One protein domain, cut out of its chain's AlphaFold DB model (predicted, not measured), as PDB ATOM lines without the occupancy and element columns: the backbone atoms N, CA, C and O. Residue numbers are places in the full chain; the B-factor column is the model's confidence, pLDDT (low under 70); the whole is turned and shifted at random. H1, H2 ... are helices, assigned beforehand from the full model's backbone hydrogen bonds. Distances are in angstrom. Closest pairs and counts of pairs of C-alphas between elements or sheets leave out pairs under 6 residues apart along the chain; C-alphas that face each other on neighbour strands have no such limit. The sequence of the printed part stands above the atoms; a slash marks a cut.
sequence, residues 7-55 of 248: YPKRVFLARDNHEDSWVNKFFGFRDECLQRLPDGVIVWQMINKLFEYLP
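AT A GLANCE: This is residues 7 to 55 of the 248 residues of the protein "SER_THR_PHOSPHATASE domain-containing protein" of Salpingoeca rosetta (strain ATCC 50818 / BSB-021) (UniProt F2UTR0). A long stretch with no named element, residues 7 to 20, leads into three helices set in a triangle: short H1, then H2, then H3, which folds back from H2 as a helical hairpin. The printed part has 49 residues, with helices H1, H2, H3 in that order and no named strand: all helix. It is only just loose, close to compact, with a radius of gyration of the C-alphas of 11.8 A, and elongated, spanning 34 by 21 by 13 A.

IN THESE COORDINATES: H1, residues 21 to 26, begins at C-alpha 21 (17.511, 15.400, -36.355). H2 is residues 29 to 36, 10.5 A long. H3, residues 40 to 51, is 16.4 A long and ends at C-alpha 51 (10.209, 16.272, -31.789).

HOW THE PARTS SIT: H1 is close to but not clearly touching H2; their closest C-alphas, Asn 24 and Arg 30, are 6.3 A apart. H1 is likewise close to but not clearly touching H3, closest at the C-alphas of Ser 21 and Asn 48, 5.9 A. The hairpin H2 and H3 touch, H3 with residues 40 to 44 alone; the closest C-alphas are Leu 34 and Gly 40, 4.1 A, opposite ways at 36 degrees, only just a steep tilt. Every O i to N i+4 pair is within hydrogen-bond range in H2 and H3, and 1 of 2 in H1.

THE WHOLE: The C-alphas farthest apart, Lys 9 and Gln 35, are 33.9 A apart. The printed part has no cut, both links are tight, and no printed residue is under 70 in pLDDT.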
ATOM      1  N   TYR A   7       1.042  14.230 -16.835       98.25
ATOM      2  CA  TYR A   7       0.417  15.519 -16.538       98.25
ATOM      3  C   TYR A   7       0.211  16.368 -17.808       98.25
ATOM      4  O   TYR A   7       0.731  17.483 -17.908       98.25
ATOM      5  N   PRO A   8      -0.596  15.898 -18.775       97.31
ATOM      6  CA  PRO A   8      -0.689  16.507 -20.105       97.31
ATOM      7  C   PRO A   8      -1.239  17.937 -20.112       97.31
ATOM      8  O   PRO A   8      -0.957  18.677 -21.052       97.31
ATOM      9  N   LYS A   9      -1.986  18.323 -19.068       97.38
ATOM     10  CA  LYS A   9      -2.560  19.666 -18.876       97.38
ATOM     11  C   LYS A   9      -1.727  20.584 -17.967       97.38
ATOM     12  O   LYS A   9      -2.170  21.684 -17.674       97.38
ATOM     13  N   ARG A  10      -0.587  20.114 -17.447       96.81
ATOM     14  CA  ARG A  10       0.263  20.883 -16.510       96.81
ATOM     15  C   ARG A  10       1.701  21.008 -16.987       96.81
ATOM     16  O   ARG A  10       2.356  21.989 -16.679       96.81
ATOM     17  N   VAL A  11       2.186  20.011 -17.719       97.56
ATOM     18  CA  VAL A  11       3.522  20.013 -18.306       97.56
ATOM     19  C   VAL A  11       3.373  20.249 -19.796       97.56
ATOM     20  O   VAL A  11       2.618  19.550 -20.478       97.56
ATOM     21  N   PHE A  12       4.100  21.229 -20.305       96.88
ATOM     22  CA  PHE A  12       4.158  21.574 -21.716       96.88
ATOM     23  C   PHE A  12       5.625  21.565 -22.129       96.88
ATOM     24  O   PHE A  12       6.492  21.925 -21.342       96.88
ATOM     25  N   LEU A  13       5.883  21.056 -23.326       97.19
ATOM     26  CA  LEU A  13       7.206  21.033 -23.931       97.19
ATOM     27  C   LEU A  13       7.082  21.883 -25.190       97.19
ATOM     28  O   LEU A  13       6.155  21.641 -25.966       97.19
ATOM     29  N   ALA A  14       7.950  22.874 -25.338       95.56
ATOM     30  CA  ALA A  14       8.140  23.601 -26.585       95.56
ATOM     31  C   ALA A  14       9.332  22.987 -27.322       95.56
ATOM     32  O   ALA A  14      10.162  22.333 -26.696       95.56
ATOM     33  N   ARG A  15       9.367  23.156 -28.640       97.56
ATOM     34  CA  ARG A  15      10.477  22.714 -29.477       97.56
ATOM     35  C   ARG A  15      11.613  23.727 -29.422       97.56
ATOM     36  O   ARG A  15      11.356  24.925 -29.531       97.56
ATOM     37  N   ASP A  16      12.831  23.229 -29.327       95.56
ATOM     38  CA  ASP A  16      14.069  23.968 -29.477       95.56
ATOM     39  C   ASP A  16      14.772  23.660 -30.813       95.56
ATOM     40  O   ASP A  16      14.275  22.896 -31.649       95.56
ATOM     41  N   ASN A  17      15.906  24.313 -31.070       95.44
ATOM     42  CA  ASN A  17      16.676  24.079 -32.290       95.44
ATOM     43  C   ASN A  17      17.466  22.752 -32.275       95.44
ATOM     44  O   ASN A  17      17.771  22.222 -33.342       95.44
ATOM     45  N   HIS A  18      17.782  22.200 -31.102       95.88
ATOM     46  CA  HIS A  18      18.396  20.881 -30.924       95.88
ATOM     47  C   HIS A  18      17.384  19.728 -31.081       95.88
ATOM     48  O   HIS A  18      17.763  18.605 -31.401       95.88
ATOM     49  N   GLU A  19      16.083  19.974 -31.009       97.00
ATOM     50  CA  GLU A  19      15.010  19.045 -31.361       97.00
ATOM     51  C   GLU A  19      14.795  18.946 -32.881       97.00
ATOM     52  O   GLU A  19      13.678  18.843 -33.400       97.00
ATOM     53  N   ASP A  20      15.903  18.941 -33.612       94.81
ATOM     54  CA  ASP A  20      16.007  18.664 -35.032       94.81
ATOM     55  C   ASP A  20      17.038  17.557 -35.275       94.81
ATOM     56  O   ASP A  20      18.137  17.568 -34.713       94.81
ATOM     57  N   SER A  21      16.685  16.586 -36.119       94.44
ATOM     58  CA  SER A  21      17.511  15.400 -36.355       94.44
ATOM     59  C   SER A  21      18.860  15.722 -36.976       94.44
ATOM     60  O   SER A  21      19.812  14.972 -36.763       94.44
ATOM     61  N   TRP A  22      18.964  16.806 -37.746       92.12
ATOM     62  CA  TRP A  22      20.247  17.233 -38.280       92.12
ATOM     63  C   TRP A  22      21.121  17.769 -37.144       92.12
ATOM     64  O   TRP A  22      22.226  17.276 -36.940       92.12
ATOM     65  N   VAL A  23      20.589  18.676 -36.324       93.31
ATOM     66  CA  VAL A  23      21.323  19.299 -35.212       93.31
ATOM     67  C   VAL A  23      21.753  18.253 -34.183       93.31
ATOM     68  O   VAL A  23      22.944  18.041 -33.955       93.31
ATOM     69  N   ASN A  24      20.821  17.510 -33.593       95.62
ATOM     70  CA  ASN A  24      21.164  16.586 -32.508       95.62
ATOM     71  C   ASN A  24      21.988  15.363 -32.942       95.62
ATOM     72  O   ASN A  24      22.581  14.689 -32.094       95.62
ATOM     73  N   LYS A  25      22.077  15.093 -34.251       94.12
ATOM     74  CA  LYS A  25      23.035  14.135 -34.806       94.12
ATOM     75  C   LYS A  25      24.478  14.608 -34.652       94.12
ATOM     76  O   LYS A  25      25.328  13.774 -34.363       94.12
ATOM     77  N   PHE A  26      24.746  15.899 -34.836       92.31
ATOM     78  CA  PHE A  26      26.094  16.469 -34.733       92.31
ATOM     79  C   PHE A  26      26.445  16.942 -33.317       92.31
ATOM     80  O   PHE A  26      27.620  16.974 -32.960       92.31
ATOM     81  N   PHE A  27      25.441  17.243 -32.488       90.44
ATOM     82  CA  PHE A  27      25.622  17.751 -31.121       90.44
ATOM     83  C   PHE A  27      25.366  16.694 -30.028       90.44
ATOM     84  O   PHE A  27      24.896  17.007 -28.939       90.44
ATOM     85  N   GLY A  28      25.682  15.427 -30.314       93.31
ATOM     86  CA  GLY A  28      25.903  14.391 -29.296       93.31
ATOM     87  C   GLY A  28      24.725  13.478 -28.958       93.31
ATOM     88  O   GLY A  28      24.951  12.328 -28.588       93.31
ATOM     89  N   PHE A  29      23.473  13.906 -29.139       97.25
ATOM     90  CA  PHE A  29      22.313  13.095 -28.731       97.25
ATOM     91  C   PHE A  29      22.225  11.755 -29.474       97.25
ATOM     92  O   PHE A  29      21.917  10.719 -28.878       97.25
ATOM     93  N   ARG A  30      22.507  11.758 -30.786       97.00
ATOM     94  CA  ARG A  30      22.552  10.514 -31.562       97.00
ATOM     95  C   ARG A  30      23.622   9.581 -31.007       97.00
ATOM     96  O   ARG A  30      23.322   8.423 -30.734       97.00
ATOM     97  N   ASP A  31      24.837  10.079 -30.822       97.00
ATOM     98  CA  ASP A  31      25.958   9.273 -30.339       97.00
ATOM     99  C   ASP A  31      25.692   8.723 -28.937       97.00
ATOM    100  O   ASP A  31      25.959   7.550 -28.683       97.00
ATOM    101  N   GLU A  32      25.063   9.509 -28.062       97.38
ATOM    102  CA  GLU A  32      24.617   9.047 -26.751       97.38
ATOM    103  C   GLU A  32      23.624   7.880 -26.864       97.38
ATOM    104  O   GLU A  32      23.782   6.866 -26.179       97.38
ATOM    105  N   CYS A  33      22.634   7.978 -27.757       97.88
ATOM    106  CA  CYS A  33      21.686   6.890 -27.991       97.88
ATOM    107  C   CYS A  33      22.403   5.617 -28.457       97.88
ATOM    108  O   CYS A  33      22.136   4.546 -27.913       97.88
ATOM    109  N   LEU A  34      23.324   5.718 -29.427       97.00
ATOM    110  CA  LEU A  34      24.085   4.566 -29.934       97.00
ATOM    111  C   LEU A  34      24.987   3.939 -28.865       97.00
ATOM    112  O   LEU A  34      25.141   2.723 -28.839       97.00
ATOM    113  N   GLN A  35      25.597   4.753 -28.003       97.69
ATOM    114  CA  GLN A  35      26.530   4.268 -26.986       97.69
ATOM    115  C   GLN A  35      25.822   3.644 -25.780       97.69
ATOM    116  O   GLN A  35      26.346   2.705 -25.182       97.69
ATOM    117  N   ARG A  36      24.660   4.177 -25.383       97.44
ATOM    118  CA  ARG A  36      24.001   3.803 -24.121       97.44
ATOM    119  C   ARG A  36      22.873   2.792 -24.279       97.44
ATOM    120  O   ARG A  36      22.503   2.170 -23.284       97.44
ATOM    121  N   LEU A  37      22.297   2.649 -25.473       97.00
ATOM    122  CA  LEU A  37      21.088   1.853 -25.689       97.00
ATOM    123  C   LEU A  37      21.324   0.753 -26.736       97.00
ATOM    124  O   LEU A  37      21.857   1.053 -27.803       97.00
ATOM    125  N   PRO A  38      20.863  -0.492 -26.490       94.12
ATOM    126  CA  PRO A  38      20.982  -1.590 -27.455       94.12
ATOM    127  C   PRO A  38      20.401  -1.260 -28.841       94.12
ATOM    128  O   PRO A  38      21.034  -1.539 -29.853       94.12
ATOM    129  N   ASP A  39      19.246  -0.587 -28.882       96.69
ATOM    130  CA  ASP A  39      18.554  -0.163 -30.109       96.69
ATOM    131  C   ASP A  39      18.711   1.347 -30.371       96.69
ATOM    132  O   ASP A  39      17.783   2.024 -30.823       96.69
ATOM    133  N   GLY A  40      19.882   1.909 -30.056       97.31
ATOM    134  CA  GLY A  40      20.121   3.355 -30.037       97.31
ATOM    135  C   GLY A  40      19.702   4.109 -31.301       97.31
ATOM    136  O   GLY A  40      19.114   5.185 -31.208       97.31
ATOM    137  N   VAL A  41      19.926   3.530 -32.485       97.62
ATOM    138  CA  VAL A  41      19.500   4.134 -33.762       97.62
ATOM    139  C   VAL A  41      17.976   4.250 -33.849       97.62
ATOM    140  O   VAL A  41      17.466   5.299 -34.240       97.62
ATOM    141  N   ILE A  42      17.248   3.199 -33.462       98.19
ATOM    142  CA  ILE A  42      15.780   3.172 -33.493       98.19
ATOM    143  C   ILE A  42      15.226   4.159 -32.462       98.19
ATOM    144  O   ILE A  42      14.323   4.933 -32.777       98.19
ATOM    145  N   VAL A  43      15.800   4.192 -31.256       97.94
ATOM    146  CA  VAL A  43      15.394   5.135 -30.202       97.94
ATOM    147  C   VAL A  43      15.593   6.583 -30.652       97.94
ATOM    148  O   VAL A  43      14.666   7.386 -30.542       97.94
ATOM    149  N   TRP A  44      16.755   6.910 -31.223       97.94
ATOM    150  CA  TRP A  44      17.039   8.241 -31.764       97.94
ATOM    151  C   TRP A  44      16.035   8.644 -32.856       97.94
ATOM    152  O   TRP A  44      15.493   9.751 -32.820       97.94
ATOM    153  N   GLN A  45      15.712   7.739 -33.788       97.56
ATOM    154  CA  GLN A  45      14.699   7.986 -34.821       97.56
ATOM    155  C   GLN A  45      13.303   8.213 -34.224       97.56
ATOM    156  O   GLN A  45      12.583   9.112 -34.654       97.56
ATOM    157  N   MET A  46      12.899   7.416 -33.231       97.69
ATOM    158  CA  MET A  46      11.588   7.547 -32.585       97.69
ATOM    159  C   MET A  46      11.455   8.847 -31.788       97.69
ATOM    160  O   MET A  46      10.394   9.468 -31.811       97.69
ATOM    161  N   ILE A  47      12.519   9.274 -31.107       97.75
ATOM    162  CA  ILE A  47      12.528  10.535 -30.362       97.75
ATOM    163  C   ILE A  47      12.467  11.728 -31.323       97.75
ATOM    164  O   ILE A  47      11.659  12.628 -31.102       97.75
ATOM    165  N   ASN A  48      13.207  11.700 -32.436       97.44
ATOM    166  CA  ASN A  48      13.104  12.746 -33.459       97.44
ATOM    167  C   ASN A  48      11.710  12.807 -34.091       97.44
ATOM    168  O   ASN A  48      11.146  13.892 -34.205       97.44
ATOM    169  N   LYS A  49      11.080  11.658 -34.371       96.75
ATOM    170  CA  LYS A  49       9.673  11.629 -34.806       96.75
ATOM    171  C   LYS A  49       8.735  12.306 -33.810       96.75
ATOM    172  O   LYS A  49       7.738  12.875 -34.229       96.75
ATOM    173  N   LEU A  50       9.016  12.244 -32.508       97.12
ATOM    174  CA  LEU A  50       8.241  12.969 -31.500       97.12
ATOM    175  C   LEU A  50       8.539  14.472 -31.525       97.12
ATOM    176  O   LEU A  50       7.601  15.263 -31.422       97.12
ATOM    177  N   PHE A  51       9.804  14.867 -31.682       97.75
ATOM    178  CA  PHE A  51      10.209  16.272 -31.789       97.75
ATOM    179  C   PHE A  51       9.491  17.014 -32.922       97.75
ATOM    180  O   PHE A  51       9.080  18.158 -32.739       97.75
ATOM    181  N   GLU A  52       9.200  16.332 -34.032       96.75
ATOM    182  CA  GLU A  52       8.397  16.868 -35.142       96.75
ATOM    183  C   GLU A  52       6.984  17.338 -34.724       96.75
ATOM    184  O   GLU A  52       6.385  18.170 -35.407       96.75
ATOM    185  N   TYR A  53       6.441  16.839 -33.604       97.25
ATOM    186  CA  TYR A  53       5.123  17.217 -33.071       97.25
ATOM    187  C   TYR A  53       5.178  18.263 -31.950       97.25
ATOM    188  O   TYR A  53       4.118  18.736 -31.508       97.25
ATOM    189  N   LEU A  54       6.367  18.637 -31.473       97.69
ATOM    190  CA  LEU A  54       6.486  19.669 -30.449       97.69
ATOM    191  C   LEU A  54       6.003  21.027 -30.998       97.69
ATOM    192  O   LEU A  54       6.256  21.355 -32.159       97.69
ATOM    193  N   PRO A  55       5.245  21.808 -30.209       97.00
ATOM    194  CA  PRO A  55       4.840  23.155 -30.598       97.00
ATOM    195  C   PRO A  55       6.054  24.093 -30.646       97.00
ATOM    196  O   PRO A  55       6.922  24.022 -29.782       97.00
TER     197      PRO A  55